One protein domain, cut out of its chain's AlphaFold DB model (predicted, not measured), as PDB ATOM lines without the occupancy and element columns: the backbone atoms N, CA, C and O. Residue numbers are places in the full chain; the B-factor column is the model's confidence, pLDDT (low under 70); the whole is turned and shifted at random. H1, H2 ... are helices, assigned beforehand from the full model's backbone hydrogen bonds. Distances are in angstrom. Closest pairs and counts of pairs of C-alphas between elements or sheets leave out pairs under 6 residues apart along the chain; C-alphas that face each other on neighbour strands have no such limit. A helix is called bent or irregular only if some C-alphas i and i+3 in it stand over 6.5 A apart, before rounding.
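This is residues 681 to 721 of the 964 residues of an uncharacterized protein of Mytilus galloprovincialis (UniProt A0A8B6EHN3). Three short helices make a small triangle, H2 standing between H1 and H3, and the first stretch of unnamed chain, residues 681 to 691, makes a loose curve at the end away from H3. H3 makes the opposite end of the long axis, and the link of residues 705 to 714 loops out between H2 and H3. The printed part has 41 residues, with three named helices in the order H1, H2, H3 and no named strand. The class is all helix, though under half of the residues, 19 of the 41, are in named elements. The whole is compact, with a radius of gyration of the C-alphas of 9.0 A, and its outline is elongated, spanning 26 by 17 by 14 A.

After residues 681 to 691, which hold no named element, comes H1, residues 692 to 698. A tight link of one residue, Ser 699, joins it to H2, residues 700 to 704. H1 and H2 only just touch, and only at the corner by their link, with 3 pairs of C-alphas within 8 A; the closest C-alphas are those of Val 695 and Asn 702, 6.6 A apart. A short link of 10 residues runs from H2 to H3, residues 715 to 721. H2 and H3 touch, and their closest C-alphas, those of Pro 700 and Tyr 717, are 7.0 A apart. H1 and H3 are close but not clearly touching, the closest C-alphas being those of Val 696 and Tyr 717 at 7.8 A. These two helices run the same way at a steep tilt of 44 degrees. In H1 and H3 every O i to N i+4 pair is within hydrogen-bond range; in H2 it is 0 of 1, beside 1 of 2 O i to N i+3 pairs.

H1 runs from Cys 692, with its C-alpha at (167.192, 173.445, 235.746), to Asn 698, 10.0 A from first to last C-alpha. H2 runs from Pro 700, with its C-alpha at (167.864, 180.711, 229.820), to His 704, over 8.6 A. It is irregular, but only just: C-alphas 701 and 704 are 6.7 A apart. H3 runs from Ala 715 to Thr 721, over 9.8 A, and ends with C-alpha 721 at (174.530, 188.432, 231.929).

The two C-alphas farthest apart, those of Ser 687 and Thr 720, are 27.0 A apart, and the first and last printed C-alphas, those of Val 681 and Thr 721, are 21.4 A apart. The printed part has no cut, and neither link between the helices is long. The mean pLDDT of the printed part is 71.1. Confidence is low, under 70, at residues 681 to 689, residue 708 and residues 719 to 721.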
ATOM      1  N   VAL A 681     168.820 172.177 242.485       63.84
ATOM      2  CA  VAL A 681     167.667 171.407 242.974       63.84
ATOM      3  C   VAL A 681     167.338 170.275 241.998       63.84
ATOM      4  O   VAL A 681     167.292 170.459 240.779       63.84
ATOM      5  N   PHE A 682     167.077 169.085 242.541       58.34
ATOM      6  CA  PHE A 682     166.776 167.898 241.750       58.34
ATOM      7  C   PHE A 682     165.275 167.792 241.432       58.34
ATOM      8  O   PHE A 682     164.446 167.693 242.334       58.34
ATOM      9  N   GLY A 683     164.927 167.751 240.143       57.69
ATOM     10  CA  GLY A 683     163.550 167.557 239.669       57.69
ATOM     11  C   GLY A 683     162.939 168.785 238.975       57.69
ATOM     12  O   GLY A 683     163.671 169.653 238.493       57.69
ATOM     13  N   PRO A 684     161.599 168.836 238.838       55.50
ATOM     14  CA  PRO A 684     160.901 169.931 238.176       55.50
ATOM     15  C   PRO A 684     160.705 171.130 239.118       55.50
ATOM     16  O   PRO A 684     159.953 171.058 240.085       55.50
ATOM     17  N   ILE A 685     161.336 172.256 238.788       64.75
ATOM     18  CA  ILE A 685     161.246 173.526 239.536       64.75
ATOM     19  C   ILE A 685     160.049 174.398 239.121       64.75
ATOM     20  O   ILE A 685     159.707 175.363 239.799       64.75
ATOM     21  N   PHE A 686     159.385 174.064 238.011       61.25
ATOM     22  CA  PHE A 686     158.171 174.732 237.542       61.25
ATOM     23  C   PHE A 686     157.009 173.742 237.410       61.25
ATOM     24  O   PHE A 686     157.189 172.581 237.043       61.25
ATOM     25  N   SER A 687     155.779 174.227 237.606       54.97
ATOM     26  CA  SER A 687     154.534 173.439 237.507       54.97
ATOM     27  C   SER A 687     154.222 172.886 236.106       54.97
ATOM     28  O   SER A 687     153.284 172.107 235.947       54.97
ATOM     29  N   ASN A 688     155.008 173.257 235.091       63.25
ATOM     30  CA  ASN A 688     154.987 172.677 233.745       63.25
ATOM     31  C   ASN A 688     155.957 171.484 233.571       63.25
ATOM     32  O   ASN A 688     156.050 170.946 232.469       63.25
ATOM     33  N   GLY A 689     156.680 171.086 234.623       59.69
ATOM     34  CA  GLY A 689     157.614 169.958 234.622       59.69
ATOM     35  C   GLY A 689     159.066 170.291 234.253       59.69
ATOM     36  O   GLY A 689     159.859 169.365 234.114       59.69
ATOM     37  N   TRP A 690     159.437 171.565 234.075       70.75
ATOM     38  CA  TRP A 690     160.805 171.944 233.685       70.75
ATOM     39  C   TRP A 690     161.820 171.797 234.827       70.75
ATOM     40  O   TRP A 690     161.606 172.317 235.920       70.75
ATOM     41  N   SER A 691     162.951 171.155 234.534       77.12
ATOM     42  CA  SER A 691     164.151 171.108 235.382       77.12
ATOM     43  C   SER A 691     165.080 172.313 235.162       77.12
ATOM     44  O   SER A 691     164.906 173.087 234.217       77.12
ATOM     45  N   CYS A 692     166.136 172.448 235.971       72.06
ATOM     46  CA  CYS A 692     167.192 173.445 235.746       72.06
ATOM     47  C   CYS A 692     167.864 173.328 234.363       72.06
ATOM     48  O   CYS A 692     168.135 174.344 233.715       72.06
ATOM     49  N   THR A 693     168.045 172.107 233.853       76.00
ATOM     50  CA  THR A 693     168.552 171.865 232.493       76.00
ATOM     51  C   THR A 693     167.566 172.362 231.432       76.00
ATOM     52  O   THR A 693     167.981 172.948 230.430       76.00
ATOM     53  N   ASP A 694     166.258 172.197 231.657       77.44
ATOM     54  CA  ASP A 694     165.218 172.703 230.754       77.44
ATOM     55  C   ASP A 694     165.144 174.230 230.764       77.44
ATOM     56  O   ASP A 694     164.906 174.825 229.714       77.44
ATOM     57  N   VAL A 695     165.388 174.876 231.909       77.00
ATOM     58  CA  VAL A 695     165.486 176.341 231.988       77.00
ATOM     59  C   VAL A 695     166.650 176.843 231.143       77.00
ATOM     60  O   VAL A 695     166.432 177.679 230.267       77.00
ATOM     61  N   VAL A 696     167.859 176.307 231.331       79.31
ATOM     62  CA  VAL A 696     169.042 176.725 230.553       79.31
ATOM     63  C   VAL A 696     168.883 176.425 229.056       79.31
ATOM     64  O   VAL A 696     169.303 177.226 228.223       79.31
ATOM     65  N   THR A 697     168.241 175.309 228.702       78.31
ATOM     66  CA  THR A 697     168.074 174.883 227.301       78.31
ATOM     67  C   THR A 697     166.956 175.640 226.580       78.31
ATOM     68  O   THR A 697     167.149 176.102 225.457       78.31
ATOM     69  N   ASN A 698     165.782 175.783 227.205       77.44
ATOM     70  CA  ASN A 698     164.567 176.263 226.537       77.44
ATOM     71  C   ASN A 698     164.240 177.735 226.833       77.44
ATOM     72  O   ASN A 698     163.525 178.371 226.056       77.44
ATOM     73  N   SER A 699     164.699 178.300 227.954       77.56
ATOM     74  CA  SER A 699     164.420 179.695 228.343       77.56
ATOM     75  C   SER A 699     165.480 180.269 229.303       77.56
ATOM     76  O   SER A 699     165.130 180.716 230.396       77.56
ATOM     77  N   PRO A 700     166.771 180.336 228.912       78.62
ATOM     78  CA  PRO A 700     167.864 180.711 229.820       78.62
ATOM     79  C   PRO A 700     167.725 182.113 230.434       78.62
ATOM     80  O   PRO A 700     168.258 182.370 231.506       78.62
ATOM     81  N   LYS A 701     166.926 183.008 229.832       76.38
ATOM     82  CA  LYS A 701     166.547 184.302 230.436       76.38
ATOM     83  C   LYS A 701     165.902 184.160 231.822       76.38
ATOM     84  O   LYS A 701     166.056 185.054 232.650       76.38
ATOM     85  N   ASN A 702     165.223 183.043 232.082       77.06
ATOM     86  CA  ASN A 702     164.557 182.771 233.353       77.06
ATOM     87  C   ASN A 702     165.546 182.397 234.471       77.06
ATOM     88  O   ASN A 702     165.134 182.353 235.623       77.06
ATOM     89  N   CYS A 703     166.839 182.206 234.183       80.00
ATOM     90  CA  CYS A 703     167.869 181.966 235.200       80.00
ATOM     91  C   CYS A 703     167.969 183.065 236.274       80.00
ATOM     92  O   CYS A 703     168.427 182.789 237.375       80.00
ATOM     93  N   HIS A 704     167.523 184.296 235.990       77.50
ATOM     94  CA  HIS A 704     167.414 185.363 236.999       77.50
ATOM     95  C   HIS A 704     166.259 185.169 237.995       77.50
ATOM     96  O   HIS A 704     166.216 185.856 239.009       77.50
ATOM     97  N   LEU A 705     165.307 184.285 237.690       70.62
ATOM     98  CA  LEU A 705     164.119 184.006 238.502       70.62
ATOM     99  C   LEU A 705     164.247 182.710 239.313       70.62
ATOM    100  O   LEU A 705     163.427 182.487 240.192       70.62
ATOM    101  N   VAL A 706     165.245 181.873 239.002       73.00
ATOM    102  CA  VAL A 706     165.525 180.585 239.669       73.00
ATOM    103  C   VAL A 706     167.006 180.458 240.051       73.00
ATOM    104  O   VAL A 706     167.647 179.421 239.885       73.00
ATOM    105  N   GLN A 707     167.602 181.577 240.477       70.25
ATOM    106  CA  GLN A 707     169.037 181.675 240.760       70.25
ATOM    107  C   GLN A 707     169.463 180.869 242.001       70.25
ATOM    108  O   GLN A 707     170.625 180.479 242.086       70.25
ATOM    109  N   VAL A 708     168.550 180.613 242.943       66.00
ATOM    110  CA  VAL A 708     168.822 179.821 244.156       66.00
ATOM    111  C   VAL A 708     168.680 178.329 243.848       66.00
ATOM    112  O   VAL A 708     169.511 177.519 244.240       66.00
ATOM    113  N   GLU A 709     167.645 177.979 243.090       70.94
ATOM    114  CA  GLU A 709     167.247 176.617 242.752       70.94
ATOM    115  C   GLU A 709     168.138 176.007 241.664       70.94
ATOM    116  O   GLU A 709     168.394 174.809 241.677       70.94
ATOM    117  N   CYS A 710     168.636 176.824 240.734       74.56
ATOM    118  CA  CYS A 710     169.480 176.402 239.613       74.56
ATOM    119  C   CYS A 710     170.857 177.076 239.632       74.56
ATOM    120  O   CYS A 710     171.389 177.454 238.582       74.56
ATOM    121  N   CYS A 711     171.422 177.277 240.825       74.12
ATOM    122  CA  CYS A 711     172.637 178.061 241.032       74.12
ATOM    123  C   CYS A 711     173.842 177.583 240.198       74.12
ATOM    124  O   CYS A 711     174.666 178.411 239.804       74.12
ATOM    125  N   HIS A 712     173.940 176.288 239.869       78.94
ATOM    126  CA  HIS A 712     175.040 175.704 239.102       78.94
ATOM    127  C   HIS A 712     174.757 175.755 237.597       78.94
ATOM    128  O   HIS A 712     175.543 176.334 236.843       78.94
ATOM    129  N   SER A 713     173.612 175.227 237.152       79.06
ATOM    130  CA  SER A 713     173.191 175.260 235.742       79.06
ATOM    131  C   SER A 713     173.157 176.693 235.198       79.06
ATOM    132  O   SER A 713     173.706 176.989 234.131       79.06
ATOM    133  N   CYS A 714     172.580 177.621 235.964       80.88
ATOM    134  CA  CYS A 714     172.487 179.027 235.592       80.88
ATOM    135  C   CYS A 714     173.767 179.837 235.855       80.88
ATOM    136  O   CYS A 714     173.849 180.968 235.371       80.88
ATOM    137  N   ALA A 715     174.791 179.297 236.536       76.94
ATOM    138  CA  ALA A 715     176.035 180.023 236.830       76.94
ATOM    139  C   ALA A 715     176.693 180.596 235.566       76.94
ATOM    140  O   ALA A 715     177.204 181.716 235.579       76.94
ATOM    141  N   SER A 716     176.670 179.837 234.467       74.38
ATOM    142  CA  SER A 716     177.203 180.261 233.168       74.38
ATOM    143  C   SER A 716     176.434 181.465 232.611       74.38
ATOM    144  O   SER A 716     177.032 182.508 232.338       74.38
ATOM    145  N   TYR A 717     175.105 181.361 232.527       75.88
ATOM    146  CA  TYR A 717     174.233 182.420 232.029       75.88
ATOM    147  C   TYR A 717     174.309 183.686 232.890       75.88
ATOM    148  O   TYR A 717     174.462 184.789 232.358       75.88
ATOM    149  N   LEU A 718     174.267 183.544 234.215       73.50
ATOM    150  CA  LEU A 718     174.323 184.659 235.160       73.50
ATOM    151  C   LEU A 718     175.681 185.375 235.110       73.50
ATOM    152  O   LEU A 718     175.704 186.604 235.046       73.50
ATOM    153  N   LYS A 719     176.799 184.636 235.004       69.62
ATOM    154  CA  LYS A 719     178.137 185.211 234.761       69.62
ATOM    155  C   LYS A 719     178.231 185.909 233.401       69.62
ATOM    156  O   LYS A 719     178.866 186.955 233.305       69.62
ATOM    157  N   THR A 720     177.574 185.402 232.352       61.12
ATOM    158  CA  THR A 720     177.507 186.136 231.076       61.12
ATOM    159  C   THR A 720     176.591 187.353 231.129       61.12
ATOM    160  O   THR A 720     176.878 188.329 230.447       61.12
ATOM    161  N   THR A 721     175.529 187.351 231.942       54.31
ATOM    162  CA  THR A 721     174.530 188.432 231.929       54.31
ATOM    163  C   THR A 721     174.900 189.593 232.849       54.31
ATOM    164  O   THR A 721     174.667 190.737 232.470       54.31
TER     165      THR A 721